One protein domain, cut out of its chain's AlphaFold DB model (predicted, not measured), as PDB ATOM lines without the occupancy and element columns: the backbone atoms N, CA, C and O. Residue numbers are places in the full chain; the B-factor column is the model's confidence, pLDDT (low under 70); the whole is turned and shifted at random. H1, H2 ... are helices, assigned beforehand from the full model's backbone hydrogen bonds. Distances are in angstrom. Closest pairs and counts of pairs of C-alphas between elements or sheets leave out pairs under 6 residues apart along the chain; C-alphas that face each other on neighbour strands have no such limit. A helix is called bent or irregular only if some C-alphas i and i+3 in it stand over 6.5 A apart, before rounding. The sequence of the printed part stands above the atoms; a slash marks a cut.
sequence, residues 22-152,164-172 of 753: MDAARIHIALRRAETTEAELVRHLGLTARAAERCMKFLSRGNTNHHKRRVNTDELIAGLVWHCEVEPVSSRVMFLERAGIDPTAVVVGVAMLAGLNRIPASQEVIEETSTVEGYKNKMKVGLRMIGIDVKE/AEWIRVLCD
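Overview. This is residues 22 to 152 and 164 to 172 of the 753 residues of the protein "EF-hand domain-containing protein" of Perkinsus chesapeaki (UniProt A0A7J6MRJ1). H3 lies at the core of this rounded, all-helix model: on one side it joins H1, H4 and H8 in a four-sided group of nearly aligned helices, and on the other it is crossed by H5, which has H6 and H7 packed on it in a triangle. H2 packs on H3 with residues 55 to 59, and residues 63 to 68 stick out beyond it. The printed part has 140 residues with eight named helices, H1 to H8 in chain order, and no named strand. It is compact, with a radius of gyration of the C-alphas of 14.9 A and spans of 43 by 41 by 24 A.

Along the chain. Find C-alpha 22 at (88.799, -36.350, 40.649); from there H1 runs through residues 22 to 32, 15.6 A long. H2, residues 49 to 63, is the longest at 21.1 A; it is irregular, but only just, with C-alphas 59 and 62 6.8 A apart. Look for H3 at residues 73 to 82, 14.3 A, beginning at C-alpha 73 at (78.067, -47.119, 34.090). H4, residues 89 to 98, measures 14.3 A and H5, residues 103 to 113, 15.5 A. H6 holds residues 122 to 129, 10.1 A, and H7 residues 135 to 145, 15.7 A. H8, residues 164 to 171, 10.5 A, ends at C-alpha 171 at (87.086, -33.208, 28.809).

Arrangement. Start at H3, the hub, which touches four helices. H1 touches it at a shallow tilt of 9 degrees, opposite ways, closest at the C-alphas of Ala 24 and Val 81, 6.1 A. H3 and H4 form a helical hairpin at 20 degrees, closest at the C-alphas of Val 81 and Arg 92, 6.2 A. H8 touches H1, the C-alphas of Met 22 and Trp 166 coming to 5.0 A, and H4, those of Arg 98 and Leu 170 to 7.1 A; H3 and H8 are apart. H5 touches H3 about perpendicular at 72 degrees, only just past steep, with the C-alphas of Glu 75 and Gly 109 closest, 4.2 A. H7 touches H5 at the C-alphas of Pro 103 and Met 139, 4.8 A, and H6 at those of Thr 129 and Lys 138, 5.1 A; H6 touches H5 at those of Thr 104 and Ser 122, 5.9 A. H2 touches H3 at a steep tilt of 48 degrees with residues 55 to 59 alone, closest at the C-alphas of Leu 59 and Thr 73, 7.5 A. In H1, H3, H4, H5, H6, H7 and H8 every O i to N i+4 pair is within hydrogen-bond range; in H2, 9 of 11 are.

Size, cuts and confidence. The C-alphas farthest apart, of Asn 65 and Ala 164, are 42.9 A apart. Between C-alphas 152 and 164 look for the cut, 22.2 A across; residues 153 to 163 are not printed. The link from H1 to H2, 16 residues, is long. Mean pLDDT of the printed part is 75.1, with 43 residues under 70, among them 40 to 52, 58 to 71 and 164 to 172.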
ATOM      1  N   MET A  22      87.647 -35.778  41.366       82.94
ATOM      2  CA  MET A  22      88.799 -36.350  40.649       82.94
ATOM      3  C   MET A  22      88.798 -37.884  40.630       82.94
ATOM      4  O   MET A  22      89.101 -38.495  39.603       82.94
ATOM      5  N   ASP A  23      88.425 -38.525  41.738       81.44
ATOM      6  CA  ASP A  23      88.364 -39.986  41.802       81.44
ATOM      7  C   ASP A  23      87.126 -40.517  41.070       81.44
ATOM      8  O   ASP A  23      87.210 -41.538  40.387       81.44
ATOM      9  N   ALA A  24      86.007 -39.787  41.097       84.19
ATOM     10  CA  ALA A  24      84.841 -40.111  40.275       84.19
ATOM     11  C   ALA A  24      85.150 -40.024  38.765       84.19
ATOM     12  O   ALA A  24      84.765 -40.927  38.018       84.19
ATOM     13  N   ALA A  25      85.897 -39.002  38.321       81.69
ATOM     14  CA  ALA A  25      86.339 -38.848  36.930       81.69
ATOM     15  C   ALA A  25      87.196 -40.038  36.478       81.69
ATOM     16  O   ALA A  25      86.952 -40.635  35.428       81.69
ATOM     17  N   ARG A  26      88.154 -40.447  37.319       81.12
ATOM     18  CA  ARG A  26      88.986 -41.632  37.082       81.12
ATOM     19  C   ARG A  26      88.123 -42.888  36.919       81.12
ATOM     20  O   ARG A  26      88.271 -43.591  35.919       81.12
ATOM     21  N   ILE A  27      87.205 -43.166  37.855       80.19
ATOM     22  CA  ILE A  27      86.324 -44.352  37.789       80.19
ATOM     23  C   ILE A  27      85.450 -44.324  36.523       80.19
ATOM     24  O   ILE A  27      85.271 -45.367  35.898       80.19
ATOM     25  N   HIS A  28      84.955 -43.158  36.101       80.75
ATOM     26  CA  HIS A  28      84.143 -43.008  34.884       80.75
ATOM     27  C   HIS A  28      84.918 -43.383  33.616       80.75
ATOM     28  O   HIS A  28      84.475 -44.248  32.862       80.75
ATOM     29  N   ILE A  29      86.116 -42.821  33.438       78.12
ATOM     30  CA  ILE A  29      87.004 -43.099  32.294       78.12
ATOM     31  C   ILE A  29      87.478 -44.553  32.290       78.12
ATOM     32  O   ILE A  29      87.632 -45.166  31.234       78.12
ATOM     33  N   ALA A  30      87.712 -45.134  33.468       75.12
ATOM     34  CA  ALA A  30      88.006 -46.555  33.586       75.12
ATOM     35  C   ALA A  30      86.827 -47.396  33.087       75.12
ATOM     36  O   ALA A  30      86.984 -48.132  32.123       75.12
ATOM     37  N   LEU A  31      85.637 -47.224  33.668       75.31
ATOM     38  CA  LEU A  31      84.458 -48.028  33.339       75.31
ATOM     39  C   LEU A  31      83.902 -47.796  31.920       75.31
ATOM     40  O   LEU A  31      83.105 -48.610  31.450       75.31
ATOM     41  N   ARG A  32      84.299 -46.720  31.221       74.06
ATOM     42  CA  ARG A  32      84.030 -46.537  29.780       74.06
ATOM     43  C   ARG A  32      84.998 -47.308  28.872       74.06
ATOM     44  O   ARG A  32      84.660 -47.570  27.717       74.06
ATOM     45  N   ARG A  33      86.160 -47.748  29.367       73.50
ATOM     46  CA  ARG A  33      87.071 -48.640  28.628       73.50
ATOM     47  C   ARG A  33      86.548 -50.070  28.748       73.50
ATOM     48  O   ARG A  33      86.548 -50.651  29.827       73.50
ATOM     49  N   ALA A  34      86.111 -50.633  27.621       51.38
ATOM     50  CA  ALA A  34      85.230 -51.807  27.526       51.38
ATOM     51  C   ALA A  34      85.734 -53.143  28.133       51.38
ATOM     52  O   ALA A  34      85.040 -54.152  28.026       51.38
ATOM     53  N   GLU A  35      86.913 -53.162  28.756       59.41
ATOM     54  CA  GLU A  35      87.577 -54.355  29.291       59.41
ATOM     55  C   GLU A  35      87.944 -54.237  30.786       59.41
ATOM     56  O   GLU A  35      88.440 -55.213  31.347       59.41
ATOM     57  N   THR A  36      87.689 -53.103  31.468       62.16
ATOM     58  CA  THR A  36      88.191 -52.909  32.844       62.16
ATOM     59  C   THR A  36      87.661 -53.938  33.835       62.16
ATOM     60  O   THR A  36      86.479 -53.965  34.191       62.16
ATOM     61  N   THR A  37      88.588 -54.741  34.340       74.25
ATOM     62  CA  THR A  37      88.372 -55.706  35.416       74.25
ATOM     63  C   THR A  37      88.256 -55.036  36.794       74.25
ATOM     64  O   THR A  37      88.707 -53.910  36.995       74.25
ATOM     65  N   GLU A  38      87.735 -55.762  37.796       68.25
ATOM     66  CA  GLU A  38      87.825 -55.351  39.213       68.25
ATOM     67  C   GLU A  38      89.262 -55.026  39.609       68.25
ATOM     68  O   GLU A  38      89.519 -54.052  40.315       68.25
ATOM     69  N   ALA A  39      90.205 -55.816  39.091       70.00
ATOM     70  CA  ALA A  39      91.611 -55.548  39.253       70.00
ATOM     71  C   ALA A  39      91.951 -54.131  38.770       70.00
ATOM     72  O   ALA A  39      92.464 -53.355  39.567       70.00
ATOM     73  N   GLU A  40      91.630 -53.769  37.524       66.19
ATOM     74  CA  GLU A  40      91.996 -52.496  36.867       66.19
ATOM     75  C   GLU A  40      91.450 -51.212  37.483       66.19
ATOM     76  O   GLU A  40      91.921 -50.134  37.129       66.19
ATOM     77  N   LEU A  41      90.537 -51.291  38.446       63.81
ATOM     78  CA  LEU A  41      90.110 -50.110  39.191       63.81
ATOM     79  C   LEU A  41      91.102 -49.730  40.321       63.81
ATOM     80  O   LEU A  41      91.069 -48.608  40.822       63.81
ATOM     81  N   VAL A  42      92.013 -50.625  40.730       66.00
ATOM     82  CA  VAL A  42      92.740 -50.527  42.022       66.00
ATOM     83  C   VAL A  42      94.209 -50.043  41.902       66.00
ATOM     84  O   VAL A  42      94.922 -49.981  42.896       66.00
ATOM     85  N   ARG A  43      94.703 -49.610  40.722       68.38
ATOM     86  CA  ARG A  43      95.885 -48.691  40.651       68.38
ATOM     87  C   ARG A  43      95.714 -47.516  39.701       68.38
ATOM     88  O   ARG A  43      96.145 -46.428  40.054       68.38
ATOM     89  N   HIS A  44      95.043 -47.728  38.568       57.78
ATOM     90  CA  HIS A  44      94.597 -46.707  37.610       57.78
ATOM     91  C   HIS A  44      93.970 -45.524  38.345       57.78
ATOM     92  O   HIS A  44      94.233 -44.366  38.046       57.78
ATOM     93  N   LEU A  45      93.210 -45.856  39.386       58.28
ATOM     94  CA  LEU A  45      92.418 -44.930  40.181       58.28
ATOM     95  C   LEU A  45      92.818 -44.948  41.665       58.28
ATOM     96  O   LEU A  45      92.164 -44.305  42.475       58.28
ATOM     97  N   GLY A  46      93.828 -45.740  42.045       58.78
ATOM     98  CA  GLY A  46      94.274 -45.881  43.437       58.78
ATOM     99  C   GLY A  46      93.201 -46.320  44.448       58.78
ATOM    100  O   GLY A  46      93.369 -46.050  45.636       58.78
ATOM    101  N   LEU A  47      92.104 -46.962  44.012       61.25
ATOM    102  CA  LEU A  47      91.037 -47.410  44.918       61.25
ATOM    103  C   LEU A  47      91.555 -48.384  45.989       61.25
ATOM    104  O   LEU A  47      92.648 -48.937  45.905       61.25
ATOM    105  N   THR A  48      90.706 -48.683  46.974       64.94
ATOM    106  CA  THR A  48      90.872 -49.906  47.769       64.94
ATOM    107  C   THR A  48      90.246 -51.099  47.045       64.94
ATOM    108  O   THR A  48      89.215 -50.953  46.385       64.94
ATOM    109  N   ALA A  49      90.819 -52.291  47.244       65.25
ATOM    110  CA  ALA A  49      90.245 -53.590  46.872       65.25
ATOM    111  C   ALA A  49      88.720 -53.640  47.082       65.25
ATOM    112  O   ALA A  49      87.934 -53.778  46.149       65.25
ATOM    113  N   ARG A  50      88.303 -53.370  48.325       62.09
ATOM    114  CA  ARG A  50      86.908 -53.371  48.785       62.09
ATOM    115  C   ARG A  50      86.017 -52.329  48.095       62.09
ATOM    116  O   ARG A  50      84.801 -52.500  48.087       62.09
ATOM    117  N   ALA A  51      86.578 -51.245  47.555       60.38
ATOM    118  CA  ALA A  51      85.825 -50.262  46.779       60.38
ATOM    119  C   ALA A  51      85.600 -50.750  45.340       60.38
ATOM    120  O   ALA A  51      84.460 -50.768  44.887       60.38
ATOM    121  N   ALA A  52      86.638 -51.234  44.656       64.81
ATOM    122  CA  ALA A  52      86.489 -51.814  43.320       64.81
ATOM    123  C   ALA A  52      85.594 -53.056  43.316       64.81
ATOM    124  O   ALA A  52      84.697 -53.158  42.483       64.81
ATOM    125  N   GLU A  53      85.770 -53.948  44.292       72.50
ATOM    126  CA  GLU A  53      84.929 -55.130  44.474       72.50
ATOM    127  C   GLU A  53      83.460 -54.731  44.698       72.50
ATOM    128  O   GLU A  53      82.555 -55.326  44.117       72.50
ATOM    129  N   ARG A  54      83.188 -53.651  45.453       67.94
ATOM    130  CA  ARG A  54      81.838 -53.070  45.569       67.94
ATOM    131  C   ARG A  54      81.340 -52.486  44.239       67.94
ATOM    132  O   ARG A  54      80.207 -52.789  43.878       67.94
ATOM    133  N   CYS A  55      82.134 -51.697  43.509       64.94
ATOM    134  CA  CYS A  55      81.750 -51.134  42.203       64.94
ATOM    135  C   CYS A  55      81.393 -52.241  41.200       64.94
ATOM    136  O   CYS A  55      80.297 -52.246  40.639       64.94
ATOM    137  N   MET A  56      82.267 -53.238  41.049       71.12
ATOM    138  CA  MET A  56      82.025 -54.383  40.175       71.12
ATOM    139  C   MET A  56      80.878 -55.254  40.684       71.12
ATOM    140  O   MET A  56      80.104 -55.742  39.865       71.12
ATOM    141  N   LYS A  57      80.663 -55.386  42.001       70.06
ATOM    142  CA  LYS A  57      79.444 -56.011  42.543       70.06
ATOM    143  C   LYS A  57      78.184 -55.195  42.235       70.06
ATOM    144  O   LYS A  57      77.163 -55.820  41.987       70.06
ATOM    145  N   PHE A  58      78.200 -53.861  42.199       64.81
ATOM    146  CA  PHE A  58      77.035 -53.071  41.763       64.81
ATOM    147  C   PHE A  58      76.716 -53.301  40.279       64.81
ATOM    148  O   PHE A  58      75.572 -53.618  39.956       64.81
ATOM    149  N   LEU A  59      77.723 -53.262  39.402       64.88
ATOM    150  CA  LEU A  59      77.567 -53.553  37.969       64.88
ATOM    151  C   LEU A  59      77.153 -55.020  37.706       64.88
ATOM    152  O   LEU A  59      76.342 -55.296  36.823       64.88
ATOM    153  N   SER A  60      77.662 -55.969  38.503       62.75
ATOM    154  CA  SER A  60      77.451 -57.418  38.311       62.75
ATOM    155  C   SER A  60      76.227 -57.992  39.037       62.75
ATOM    156  O   SER A  60      75.746 -59.061  38.662       62.75
ATOM    157  N   ARG A  61      75.675 -57.311  40.054       52.53
ATOM    158  CA  ARG A  61      74.500 -57.780  40.827       52.53
ATOM    159  C   ARG A  61      73.215 -57.901  40.004       52.53
ATOM    160  O   ARG A  61      72.288 -58.571  40.448       52.53
ATOM    161  N   GLY A  62      73.166 -57.316  38.807       47.31
ATOM    162  CA  GLY A  62      72.081 -57.519  37.841       47.31
ATOM    163  C   GLY A  62      72.126 -58.859  37.088       47.31
ATOM    164  O   GLY A  62      71.314 -59.059  36.193       47.31
ATOM    165  N   ASN A  63      73.076 -59.760  37.383       39.03
ATOM    166  CA  ASN A  63      73.328 -60.963  36.572       39.03
ATOM    167  C   ASN A  63      72.789 -62.286  37.164       39.03
ATOM    168  O   ASN A  63      73.078 -63.351  36.620       39.03
ATOM    169  N   THR A  64      72.015 -62.253  38.257       42.81
ATOM    170  CA  THR A  64      71.384 -63.452  38.849       42.81
ATOM    171  C   THR A  64      69.900 -63.227  39.164       42.81
ATOM    172  O   THR A  64      69.557 -62.794  40.263       42.81
ATOM    173  N   ASN A  65      69.052 -63.611  38.203       34.03
ATOM    174  CA  ASN A  65      67.583 -63.708  38.230       34.03
ATOM    175  C   ASN A  65      66.783 -62.386  38.288       34.03
ATOM    176  O   ASN A  65      66.739 -61.716  39.315       34.03
ATOM    177  N   HIS A  66      66.047 -62.129  37.198       39.22
ATOM    178  CA  HIS A  66      64.800 -61.352  37.068       39.22
ATOM    179  C   HIS A  66      64.648 -59.947  37.718       39.22
ATOM    180  O   HIS A  66      64.735 -59.725  38.922       39.22
ATOM    181  N   HIS A  67      64.213 -59.001  36.874       36.78
ATOM    182  CA  HIS A  67      63.607 -57.692  37.199       36.78
ATOM    183  C   HIS A  67      64.462 -56.604  37.872       36.78
ATOM    184  O   HIS A  67      63.974 -55.482  38.003       36.78
ATOM    185  N   LYS A  68      65.735 -56.836  38.216       38.78
ATOM    186  CA  LYS A  68      66.646 -55.730  38.568       38.78
ATOM    187  C   LYS A  68      67.576 -55.398  37.410       38.78
ATOM    188  O   LYS A  68      68.330 -56.239  36.932       38.78
ATOM    189  N   ARG A  69      67.446 -54.155  36.939       46.12
ATOM    190  CA  ARG A  69      68.202 -53.568  35.828       46.12
ATOM    191  C   ARG A  69      69.704 -53.768  36.027       46.12
ATOM    192  O   ARG A  69      70.196 -53.716  37.153       46.12
ATOM    193  N   ARG A  70      70.434 -53.906  34.917       43.47
ATOM    194  CA  ARG A  70      71.859 -53.573  34.923       43.47
ATOM    195  C   ARG A  70      71.975 -52.104  35.295       43.47
ATOM    196  O   ARG A  70      71.357 -51.280  34.630       43.47
ATOM    197  N   VAL A  71      72.757 -51.822  36.328       53.88
ATOM    198  CA  VAL A  71      73.196 -50.464  36.634       53.88
ATOM    199  C   VAL A  71      74.024 -50.006  35.441       53.88
ATOM    200  O   VAL A  71      75.021 -50.655  35.116       53.88
ATOM    201  N   ASN A  72      73.601 -48.951  34.749       76.06
ATOM    202  CA  ASN A  72      74.434 -48.371  33.701       76.06
ATOM    203  C   ASN A  72      75.708 -47.782  34.337       76.06
ATOM    204  O   ASN A  72      75.672 -47.307  35.473       76.06
ATOM    205  N   THR A  73      76.831 -47.765  33.616       80.56
ATOM    206  CA  THR A  73      78.067 -47.119  34.090       80.56
ATOM    207  C   THR A  73      77.791 -45.675  34.516       80.56
ATOM    208  O   THR A  73      78.217 -45.256  35.590       80.56
ATOM    209  N   ASP A  74      76.996 -44.952  33.725       85.69
ATOM    210  CA  ASP A  74      76.596 -43.576  34.015       85.69
ATOM    211  C   ASP A  74      75.701 -43.468  35.273       85.69
ATOM    212  O   ASP A  74      75.850 -42.520  36.036       85.69
ATOM    213  N   GLU A  75      74.838 -44.458  35.562       87.50
ATOM    214  CA  GLU A  75      74.033 -44.507  36.803       87.50
ATOM    215  C   GLU A  75      74.920 -44.727  38.040       87.50
ATOM    216  O   GLU A  75      74.764 -44.043  39.053       87.50
ATOM    217  N   LEU A  76      75.884 -45.655  37.973       85.38
ATOM    218  CA  LEU A  76      76.808 -45.889  39.088       85.38
ATOM    219  C   LEU A  76      77.655 -44.642  39.365       85.38
ATOM    220  O   LEU A  76      77.743 -44.206  40.512       85.38
ATOM    221  N   ILE A  77      78.246 -44.052  38.323       88.38
ATOM    222  CA  ILE A  77      79.056 -42.836  38.447       88.38
ATOM    223  C   ILE A  77      78.225 -41.679  38.994       88.38
ATOM    224  O   ILE A  77      78.696 -40.983  39.889       88.38
ATOM    225  N   ALA A  78      76.981 -41.507  38.547       89.69
ATOM    226  CA  ALA A  78      76.153 -40.418  39.036       89.69
ATOM    227  C   ALA A  78      75.823 -40.521  40.528       89.69
ATOM    228  O   ALA A  78      75.906 -39.523  41.245       89.69
ATOM    229  N   GLY A  79      75.534 -41.730  41.018       87.19
ATOM    230  CA  GLY A  79      75.401 -41.970  42.453       87.19
ATOM    231  C   GLY A  79      76.693 -41.645  43.215       87.19
ATOM    232  O   GLY A  79      76.641 -40.985  44.252       87.19
ATOM    233  N   LEU A  80      77.853 -42.083  42.708       86.56
ATOM    234  CA  LEU A  80      79.155 -41.865  43.356       86.56
ATOM    235  C   LEU A  80      79.526 -40.377  43.437       86.56
ATOM    236  O   LEU A  80      79.974 -39.915  44.483       86.56
ATOM    237  N   VAL A  81      79.294 -39.631  42.356       90.12
ATOM    238  CA  VAL A  81      79.474 -38.173  42.287       90.12
ATOM    239  C   VAL A  81      78.543 -37.470  43.265       90.12
ATOM    240  O   VAL A  81      78.987 -36.628  44.039       90.12
ATOM    241  N   TRP A  82      77.256 -37.828  43.279       89.50
ATOM    242  CA  TRP A  82      76.275 -37.181  44.147       89.50
ATOM    243  C   TRP A  82      76.583 -37.366  45.637       89.50
ATOM    244  O   TRP A  82      76.438 -36.423  46.417       89.50
ATOM    245  N   HIS A  83      77.060 -38.554  46.023       83.62
ATOM    246  CA  HIS A  83      77.491 -38.877  47.386       83.62
ATOM    247  C   HIS A  83      78.934 -38.442  47.715       83.62
ATOM    248  O   HIS A  83      79.456 -38.807  48.770       83.62
ATOM    249  N   CYS A  84      79.575 -37.629  46.868       85.50
ATOM    250  CA  CYS A  84      80.819 -36.947  47.212       85.50
ATOM    251  C   CYS A  84      80.528 -35.774  48.168       85.50
ATOM    252  O   CYS A  84      80.276 -34.645  47.750       85.50
ATOM    253  N   GLU A  85      80.519 -36.064  49.473       78.00
ATOM    254  CA  GLU A  85      80.160 -35.130  50.560       78.00
ATOM    255  C   GLU A  85      81.079 -33.895  50.673       78.00
ATOM    256  O   GLU A  85      80.710 -32.930  51.335       78.00
ATOM    257  N   VAL A  86      82.265 -33.928  50.055       83.19
ATOM    258  CA  VAL A  86      83.306 -32.885  50.149       83.19
ATOM    259  C   VAL A  86      83.056 -31.707  49.195       83.19
ATOM    260  O   VAL A  86      83.550 -30.610  49.429       83.19
ATOM    261  N   GLU A  87      82.299 -31.923  48.119       85.06
ATOM    262  CA  GLU A  87      82.216 -31.001  46.977       85.06
ATOM    263  C   GLU A  87      80.831 -30.325  46.930       85.06
ATOM    264  O   GLU A  87      79.826 -30.979  47.237       85.06
ATOM    265  N   PRO A  88      80.700 -29.044  46.539       87.31
ATOM    266  CA  PRO A  88      79.404 -28.368  46.509       87.31
ATOM    267  C   PRO A  88      78.460 -28.995  45.470       87.31
ATOM    268  O   PRO A  88      78.883 -29.666  44.521       87.31
ATOM    269  N   VAL A  89      77.149 -28.809  45.657       85.88
ATOM    270  CA  VAL A  89      76.133 -29.401  44.765       85.88
ATOM    271  C   VAL A  89      76.283 -28.854  43.341       85.88
ATOM    272  O   VAL A  89      76.138 -29.604  42.379       85.88
ATOM    273  N   SER A  90      76.650 -27.582  43.193       85.00
ATOM    274  CA  SER A  90      76.963 -26.935  41.915       85.00
ATOM    275  C   SER A  90      78.080 -27.644  41.133       85.00
ATOM    276  O   SER A  90      77.849 -28.033  39.984       85.00
ATOM    277  N   SER A  91      79.241 -27.915  41.742       87.12
ATOM    278  CA  SER A  91      80.320 -28.686  41.096       87.12
ATOM    279  C   SER A  91      79.906 -30.122  40.770       87.12
ATOM    280  O   SER A  91      80.179 -30.595  39.665       87.12
ATOM    281  N   ARG A  92      79.172 -30.794  41.668       89.88
ATOM    282  CA  ARG A  92      78.625 -32.140  41.413       89.88
ATOM    283  C   ARG A  92      77.677 -32.175  40.209       89.88
ATOM    284  O   ARG A  92      77.751 -33.109  39.417       89.88
ATOM    285  N   VAL A  93      76.827 -31.163  40.015       87.88
ATOM    286  CA  VAL A  93      75.935 -31.086  38.841       87.88
ATOM    287  C   VAL A  93      76.715 -30.786  37.559       87.88
ATOM    288  O   VAL A  93      76.517 -31.481  36.562       87.88
ATOM    289  N   MET A  94      77.648 -29.826  37.586       87.00
ATOM    290  CA  MET A  94      78.497 -29.514  36.423       87.00
ATOM    291  C   MET A  94      79.347 -30.708  35.966       87.00
ATOM    292  O   MET A  94      79.642 -30.830  34.776       87.00
ATOM    293  N   PHE A  95      79.754 -31.583  36.891       90.00
ATOM    294  CA  PHE A  95      80.440 -32.831  36.563       90.00
ATOM    295  C   PHE A  95      79.563 -33.739  35.701       90.00
ATOM    296  O   PHE A  95      79.999 -34.213  34.654       90.00
ATOM    297  N   LEU A  96      78.322 -33.976  36.129       91.19
ATOM    298  CA  LEU A  96      77.415 -34.935  35.494       91.19
ATOM    299  C   LEU A  96      76.958 -34.452  34.114       91.19
ATOM    300  O   LEU A  96      76.937 -35.234  33.161       91.19
ATOM    301  N   GLU A  97      76.710 -33.149  33.992       89.69
ATOM    302  CA  GLU A  97      76.418 -32.487  32.722       89.69
ATOM    303  C   GLU A  97      77.602 -32.607  31.740       89.69
ATOM    304  O   GLU A  97      77.415 -33.059  30.609       89.69
ATOM    305  N   ARG A  98      78.843 -32.320  32.175       84.50
ATOM    306  CA  ARG A  98      80.044 -32.472  31.323       84.50
ATOM    307  C   ARG A  98      80.400 -33.921  30.987       84.50
ATOM    308  O   ARG A  98      80.932 -34.168  29.912       84.50
ATOM    309  N   ALA A  99      80.098 -34.877  31.863       83.00
ATOM    310  CA  ALA A  99      80.310 -36.305  31.613       83.00
ATOM    311  C   ALA A  99      79.333 -36.899  30.567       83.00
ATOM    312  O   ALA A  99      79.478 -38.063  30.168       83.00
ATOM    313  N   GLY A 100      78.329 -36.121  30.133       87.12
ATOM    314  CA  GLY A 100      77.260 -36.572  29.238       87.12
ATOM    315  C   GLY A 100      76.310 -37.573  29.900       87.12
ATOM    316  O   GLY A 100      75.722 -38.409  29.219       87.12
ATOM    317  N   ILE A 101      76.206 -37.541  31.231       89.81
ATOM    318  CA  ILE A 101      75.381 -38.460  32.017       89.81
ATOM    319  C   ILE A 101      73.951 -37.920  32.034       89.81
ATOM    320  O   ILE A 101      73.714 -36.830  32.545       89.81
ATOM    321  N   ASP A 102      72.989 -38.664  31.489       90.81
ATOM    322  CA  ASP A 102      71.589 -38.220  31.423       90.81
ATOM    323  C   ASP A 102      71.003 -37.934  32.830       90.81
ATOM    324  O   ASP A 102      71.253 -38.720  33.750       90.81
ATOM    325  N   PRO A 103      70.186 -36.875  33.029       89.44
ATOM    326  CA  PRO A 103      69.544 -36.587  34.318       89.44
ATOM    327  C   PRO A 103      68.792 -37.782  34.922       89.44
ATOM    328  O   PRO A 103      68.782 -37.959  36.138       89.44
ATOM    329  N   THR A 104      68.220 -38.651  34.089       89.62
ATOM    330  CA  THR A 104      67.571 -39.894  34.515       89.62
ATOM    331  C   THR A 104      68.553 -40.871  35.150       89.62
ATOM    332  O   THR A 104      68.239 -41.491  36.167       89.62
ATOM    333  N   ALA A 105      69.754 -40.999  34.576       89.19
ATOM    334  CA  ALA A 105      70.809 -41.835  35.132       89.19
ATOM    335  C   ALA A 105      71.291 -41.287  36.485       89.19
ATOM    336  O   ALA A 105      71.567 -42.073  37.392       89.19
ATOM    337  N   VAL A 106      71.288 -39.958  36.665       90.75
ATOM    338  CA  VAL A 106      71.528 -39.333  37.976       90.75
ATOM    339  C   VAL A 106      70.482 -39.759  38.993       90.75
ATOM    340  O   VAL A 106      70.826 -40.297  40.041       90.75
ATOM    341  N   VAL A 107      69.202 -39.594  38.676       89.19
ATOM    342  CA  VAL A 107      68.094 -39.907  39.593       89.19
ATOM    343  C   VAL A 107      68.092 -41.385  40.000       89.19
ATOM    344  O   VAL A 107      67.990 -41.706  41.185       89.19
ATOM    345  N   VAL A 108      68.272 -42.293  39.036       85.75
ATOM    346  CA  VAL A 108      68.358 -43.741  39.287       85.75
ATOM    347  C   VAL A 108      69.610 -44.096  40.100       85.75
ATOM    348  O   VAL A 108      69.518 -44.860  41.064       85.75
ATOM    349  N   GLY A 109      70.762 -43.515  39.758       87.56
ATOM    350  CA  GLY A 109      72.039 -43.726  40.441       87.56
ATOM    351  C   GLY A 109      72.040 -43.285  41.903       87.56
ATOM    352  O   GLY A 109      72.485 -44.024  42.786       87.56
ATOM    353  N   VAL A 110      71.475 -42.106  42.169       88.81
ATOM    354  CA  VAL A 110      71.308 -41.553  43.517       88.81
ATOM    355  C   VAL A 110      70.341 -42.400  44.338       88.81
ATOM    356  O   VAL A 110      70.693 -42.815  45.441       88.81
ATOM    357  N   ALA A 111      69.164 -42.738  43.795       84.81
ATOM    358  CA  ALA A 111      68.205 -43.605  44.483       84.81
ATOM    359  C   ALA A 111      68.817 -44.967  44.852       84.81
ATOM    360  O   ALA A 111      68.586 -45.487  45.947       84.81
ATOM    361  N   MET A 112      69.625 -45.530  43.949       82.75
ATOM    362  CA  MET A 112      70.318 -46.796  44.159       82.75
ATOM    363  C   MET A 112      71.365 -46.715  45.278       82.75
ATOM    364  O   MET A 112      71.339 -47.565  46.171       82.75
ATOM    365  N   LEU A 113      72.294 -45.749  45.247       81.25
ATOM    366  CA  LEU A 113      73.363 -45.687  46.254       81.25
ATOM    367  C   LEU A 113      72.854 -45.234  47.625       81.25
ATOM    368  O   LEU A 113      73.254 -45.827  48.627       81.25
ATOM    369  N   ALA A 114      71.897 -44.303  47.679       80.19
ATOM    370  CA  ALA A 114      71.185 -43.955  48.911       80.19
ATOM    371  C   ALA A 114      70.375 -45.136  49.499       80.19
ATOM    372  O   ALA A 114      69.873 -45.051  50.621       80.19
ATOM    373  N   GLY A 115      70.252 -46.253  48.769       79.12
ATOM    374  CA  GLY A 115      69.605 -47.475  49.235       79.12
ATOM    375  C   GLY A 115      68.085 -47.356  49.336       79.12
ATOM    376  O   GLY A 115      67.477 -48.036  50.167       79.12
ATOM    377  N   LEU A 116      67.474 -46.489  48.520       78.75
ATOM    378  CA  LEU A 116      66.032 -46.264  48.528       78.75
ATOM    379  C   LEU A 116      65.294 -47.524  48.061       78.75
ATOM    380  O   LEU A 116      65.631 -48.141  47.051       78.75
ATOM    381  N   ASN A 117      64.247 -47.906  48.797       73.00
ATOM    382  CA  ASN A 117      63.482 -49.123  48.498       73.00
ATOM    383  C   ASN A 117      62.689 -49.017  47.177       73.00
ATOM    384  O   ASN A 117      62.422 -50.043  46.551       73.00
ATOM    385  N   ARG A 118      62.340 -47.793  46.747       77.25
ATOM    386  CA  ARG A 118      61.842 -47.481  45.399       77.25
ATOM    387  C   ARG A 118      62.955 -46.773  44.631       77.25
ATOM    388  O   ARG A 118      63.296 -45.639  44.948       77.25
ATOM    389  N   ILE A 119      63.476 -47.443  43.611       79.50
ATOM    390  CA  ILE A 119      64.246 -46.817  42.533       79.50
ATOM    391  C   ILE A 119      63.237 -46.599  41.398       79.50
ATOM    392  O   ILE A 119      62.594 -47.581  41.015       79.50
ATOM    393  N   PRO A 120      63.035 -45.368  40.899       74.62
ATOM    394  CA  PRO A 120      62.086 -45.128  39.821       74.62
ATOM    395  C   PRO A 120      62.589 -45.771  38.524       74.62
ATOM    396  O   PRO A 120      63.795 -45.899  38.292       74.62
ATOM    397  N   ALA A 121      61.675 -46.193  37.659       77.81
ATOM    398  CA  ALA A 121      62.042 -46.617  36.319       77.81
ATOM    399  C   ALA A 121      62.455 -45.390  35.495       77.81
ATOM    400  O   ALA A 121      61.824 -44.341  35.583       77.81
ATOM    401  N   SER A 122      63.458 -45.531  34.618       76.44
ATOM    402  CA  SER A 122      63.842 -44.441  33.703       76.44
ATOM    403  C   SER A 122      62.656 -43.921  32.903       76.44
ATOM    404  O   SER A 122      62.637 -42.748  32.595       76.44
ATOM    405  N   GLN A 123      61.674 -44.770  32.588       78.94
ATOM    406  CA  GLN A 123      60.473 -44.350  31.874       78.94
ATOM    407  C   GLN A 123      59.631 -43.358  32.698       78.94
ATOM    408  O   GLN A 123      59.277 -42.316  32.167       78.94
ATOM    409  N   GLU A 124      59.415 -43.618  33.999       78.19
ATOM    410  CA  GLU A 124      58.726 -42.684  34.912       78.19
ATOM    411  C   GLU A 124      59.458 -41.327  34.955       78.19
ATOM    412  O   GLU A 124      58.841 -40.272  34.847       78.19
ATOM    413  N   VAL A 125      60.793 -41.351  35.071       79.19
ATOM    414  CA  VAL A 125      61.618 -40.131  35.159       79.19
ATOM    415  C   VAL A 125      61.708 -39.397  33.815       79.19
ATOM    416  O   VAL A 125      61.671 -38.171  33.789       79.19
ATOM    417  N   ILE A 126      61.807 -40.112  32.692       81.62
ATOM    418  CA  ILE A 126      61.811 -39.527  31.343       81.62
ATOM    419  C   ILE A 126      60.466 -38.859  31.068       81.62
ATOM    420  O   ILE A 126      60.453 -37.745  30.557       81.62
ATOM    421  N   GLU A 127      59.351 -39.490  31.433       81.50
ATOM    422  CA  GLU A 127      58.015 -38.916  31.273       81.50
ATOM    423  C   GLU A 127      57.861 -37.639  32.114       81.50
ATOM    424  O   GLU A 127      57.544 -36.588  31.552       81.50
ATOM    425  N   GLU A 128      58.197 -37.669  33.409       76.19
ATOM    426  CA  GLU A 128      58.060 -36.506  34.305       76.19
ATOM    427  C   GLU A 128      59.077 -35.376  34.023       76.19
ATOM    428  O   GLU A 128      58.799 -34.207  34.289       76.19
ATOM    429  N   THR A 129      60.236 -35.678  33.420       78.19
ATOM    430  CA  THR A 129      61.245 -34.668  33.025       78.19
ATOM    431  C   THR A 129      61.204 -34.277  31.542       78.19
ATOM    432  O   THR A 129      61.962 -33.401  31.118       78.19
ATOM    433  N   SER A 130      60.329 -34.885  30.733       74.88
ATOM    434  CA  SER A 130      60.251 -34.651  29.280       74.88
ATOM    435  C   SER A 130      59.951 -33.193  28.920       74.88
ATOM    436  O   SER A 130      60.556 -32.652  27.995       74.88
ATOM    437  N   THR A 131      59.068 -32.553  29.691       75.25
ATOM    438  CA  THR A 131      58.553 -31.187  29.497       75.25
ATOM    439  C   THR A 131      59.395 -30.096  30.164       75.25
ATOM    440  O   THR A 131      59.105 -28.913  30.000       75.25
ATOM    441  N   VAL A 132      60.426 -30.467  30.929       76.44
ATOM    442  CA  VAL A 132      61.216 -29.548  31.761       76.44
ATOM    443  C   VAL A 132      62.490 -29.134  31.026       76.44
ATOM    444  O   VAL A 132      63.308 -29.983  30.683       76.44
ATOM    445  N   GLU A 133      62.708 -27.840  30.802       76.94
ATOM    446  CA  GLU A 133      63.899 -27.365  30.083       76.94
ATOM    447  C   GLU A 133      65.108 -27.120  31.013       76.94
ATOM    448  O   GLU A 133      64.974 -26.631  32.139       76.94
ATOM    449  N   GLY A 134      66.307 -27.468  30.528       83.62
ATOM    450  CA  GLY A 134      67.584 -27.348  31.244       83.62
ATOM    451  C   GLY A 134      67.959 -28.565  32.107       83.62
ATOM    452  O   GLY A 134      67.150 -29.085  32.879       83.62
ATOM    453  N   TYR A 135      69.224 -28.999  32.019       87.12
ATOM    454  CA  TYR A 135      69.760 -30.191  32.700       87.12
ATOM    455  C   TYR A 135      69.512 -30.174  34.218       87.12
ATOM    456  O   TYR A 135      68.903 -31.094  34.771       87.12
ATOM    457  N   LYS A 136      69.914 -29.077  34.883       86.31
ATOM    458  CA  LYS A 136      69.748 -28.863  36.332       86.31
ATOM    459  C   LYS A 136      68.285 -29.006  36.769       86.31
ATOM    460  O   LYS A 136      68.024 -29.560  37.832       86.31
ATOM    461  N   ASN A 137      67.333 -28.556  35.950       85.75
ATOM    462  CA  ASN A 137      65.906 -28.599  36.272       85.75
ATOM    463  C   ASN A 137      65.325 -30.009  36.117       85.75
ATOM    464  O   ASN A 137      64.653 -30.475  37.036       85.75
ATOM    465  N   LYS A 138      65.648 -30.723  35.026       87.31
ATOM    466  CA  LYS A 138      65.284 -32.146  34.868       87.31
ATOM    467  C   LYS A 138      65.791 -32.978  36.046       87.31
ATOM    468  O   LYS A 138      65.032 -33.723  36.661       87.31
ATOM    469  N   MET A 139      67.060 -32.786  36.409       89.19
ATOM    470  CA  MET A 139      67.679 -33.482  37.534       89.19
ATOM    471  C   MET A 139      67.010 -33.124  38.877       89.19
ATOM    472  O   MET A 139      66.674 -34.031  39.633       89.19
ATOM    473  N   LYS A 140      66.746 -31.836  39.166       88.38
ATOM    474  CA  LYS A 140      65.995 -31.404  40.368       88.38
ATOM    475  C   LYS A 140      64.625 -32.083  40.474       88.38
ATOM    476  O   LYS A 140      64.275 -32.561  41.550       88.38
ATOM    477  N   VAL A 141      63.854 -32.114  39.383       89.19
ATOM    478  CA  VAL A 141      62.506 -32.709  39.356       89.19
ATOM    479  C   VAL A 141      62.579 -34.202  39.660       89.19
ATOM    480  O   VAL A 141      61.946 -34.658  40.609       89.19
ATOM    481  N   GLY A 142      63.434 -34.951  38.960       86.81
ATOM    482  CA  GLY A 142      63.582 -36.381  39.222       86.81
ATOM    483  C   GLY A 142      64.154 -36.710  40.609       86.81
ATOM    484  O   GLY A 142      63.744 -37.690  41.229       86.81
ATOM    485  N   LEU A 143      65.049 -35.880  41.159       88.31
ATOM    486  CA  LEU A 143      65.532 -36.050  42.535       88.31
ATOM    487  C   LEU A 143      64.416 -35.783  43.561       88.31
ATOM    488  O   LEU A 143      64.303 -36.505  44.555       88.31
ATOM    489  N   ARG A 144      63.508 -34.842  43.277       89.69
ATOM    490  CA  ARG A 144      62.304 -34.622  44.087       89.69
ATOM    491  C   ARG A 144      61.334 -35.811  44.029       89.69
ATOM    492  O   ARG A 144      60.781 -36.151  45.074       89.69
ATOM    493  N   MET A 145      61.192 -36.506  42.890       84.94
ATOM    494  CA  MET A 145      60.391 -37.749  42.789       84.94
ATOM    495  C   MET A 145      60.844 -38.835  43.782       84.94
ATOM    496  O   MET A 145      60.028 -39.628  44.253       84.94
ATOM    497  N   ILE A 146      62.142 -38.876  44.112       86.69
ATOM    498  CA  ILE A 146      62.727 -39.825  45.076       86.69
ATOM    499  C   ILE A 146      62.874 -39.245  46.494       86.69
ATOM    500  O   ILE A 146      63.490 -39.870  47.356       86.69
ATOM    501  N   GLY A 147      62.286 -38.072  46.758       88.12
ATOM    502  CA  GLY A 147      62.263 -37.428  48.074       88.12
ATOM    503  C   GLY A 147      63.512 -36.612  48.428       88.12
ATOM    504  O   GLY A 147      63.680 -36.248  49.590       88.12
ATOM    505  N   ILE A 148      64.384 -36.317  47.459       86.06
ATOM    506  CA  ILE A 148      65.585 -35.492  47.646       86.06
ATOM    507  C   ILE A 148      65.301 -34.089  47.102       86.06
ATOM    508  O   ILE A 148      65.407 -33.838  45.902       86.06
ATOM    509  N   ASP A 149      64.934 -33.162  47.987       86.44
ATOM    510  CA  ASP A 149      64.750 -31.762  47.606       86.44
ATOM    511  C   ASP A 149      66.107 -31.049  47.530       86.44
ATOM    512  O   ASP A 149      66.764 -30.788  48.541       86.44
ATOM    513  N   VAL A 150      66.543 -30.768  46.302       83.69
ATOM    514  CA  VAL A 150      67.796 -30.062  46.026       83.69
ATOM    515  C   VAL A 150      67.567 -28.567  46.208       83.69
ATOM    516  O   VAL A 150      67.237 -27.854  45.258       83.69
ATOM    517  N   LYS A 151      67.741 -28.102  47.446       80.19
ATOM    518  CA  LYS A 151      67.827 -26.673  47.735       80.19
ATOM    519  C   LYS A 151      68.998 -26.072  46.967       80.19
ATOM    520  O   LYS A 151      70.107 -26.600  46.994       80.19
ATOM    521  N   GLU A 152      68.738 -24.952  46.310       65.69
ATOM    522  CA  GLU A 152      69.797 -24.015  45.969       65.69
ATOM    523  C   GLU A 152      70.107 -23.237  47.240       65.69
ATOM    524  O   GLU A 152      69.423 -22.278  47.586       65.69
ATOM    525  N   ALA A 164      89.249 -26.802  38.179       56.16
ATOM    526  CA  ALA A 164      89.787 -26.980  36.831       56.16
ATOM    527  C   ALA A 164      90.343 -28.387  36.533       56.16
ATOM    528  O   ALA A 164      90.424 -28.753  35.358       56.16
ATOM    529  N   GLU A 165      90.753 -29.172  37.536       62.94
ATOM    530  CA  GLU A 165      91.475 -30.432  37.278       62.94
ATOM    531  C   GLU A 165      90.555 -31.577  36.845       62.94
ATOM    532  O   GLU A 165      90.832 -32.219  35.832       62.94
ATOM    533  N   TRP A 166      89.418 -31.787  37.516       61.84
ATOM    534  CA  TRP A 166      88.466 -32.826  37.101       61.84
ATOM    535  C   TRP A 166      87.783 -32.473  35.773       61.84
ATOM    536  O   TRP A 166      87.445 -33.370  35.001       61.84
ATOM    537  N   ILE A 167      87.639 -31.174  35.466       55.88
ATOM    538  CA  ILE A 167      87.142 -30.698  34.167       55.88
ATOM    539  C   ILE A 167      88.106 -31.094  33.047       55.88
ATOM    540  O   ILE A 167      87.632 -31.478  31.983       55.88
ATOM    541  N   ARG A 168      89.430 -31.037  33.269       65.88
ATOM    542  CA  ARG A 168      90.399 -31.614  32.319       65.88
ATOM    543  C   ARG A 168      90.139 -33.107  32.203       65.88
ATOM    544  O   ARG A 168      89.660 -33.526  31.166       65.88
ATOM    545  N   VAL A 169      90.280 -33.868  33.289       64.88
ATOM    546  CA  VAL A 169      90.139 -35.337  33.272       64.88
ATOM    547  C   VAL A 169      88.871 -35.813  32.528       64.88
ATOM    548  O   VAL A 169      88.978 -36.729  31.723       64.88
ATOM    549  N   LEU A 170      87.704 -35.167  32.692       51.59
ATOM    550  CA  LEU A 170      86.500 -35.473  31.891       51.59
ATOM    551  C   LEU A 170      86.543 -34.978  30.432       51.59
ATOM    552  O   LEU A 170      86.172 -35.725  29.528       51.59
ATOM    553  N   CYS A 171      86.953 -33.732  30.176       56.16
ATOM    554  CA  CYS A 171      87.086 -33.208  28.809       56.16
ATOM    555  C   CYS A 171      88.258 -33.840  28.038       56.16
ATOM    556  O   CYS A 171      88.408 -33.589  26.845       56.16
ATOM    557  N   ASP A 172      89.080 -34.652  28.693       59.69
ATOM    558  CA  ASP A 172      90.294 -35.233  28.138       59.69
ATOM    559  C   ASP A 172      90.056 -36.449  27.222       59.69
ATOM    560  O   ASP A 172      91.002 -36.957  26.616       59.69
TER     561      ASP A 172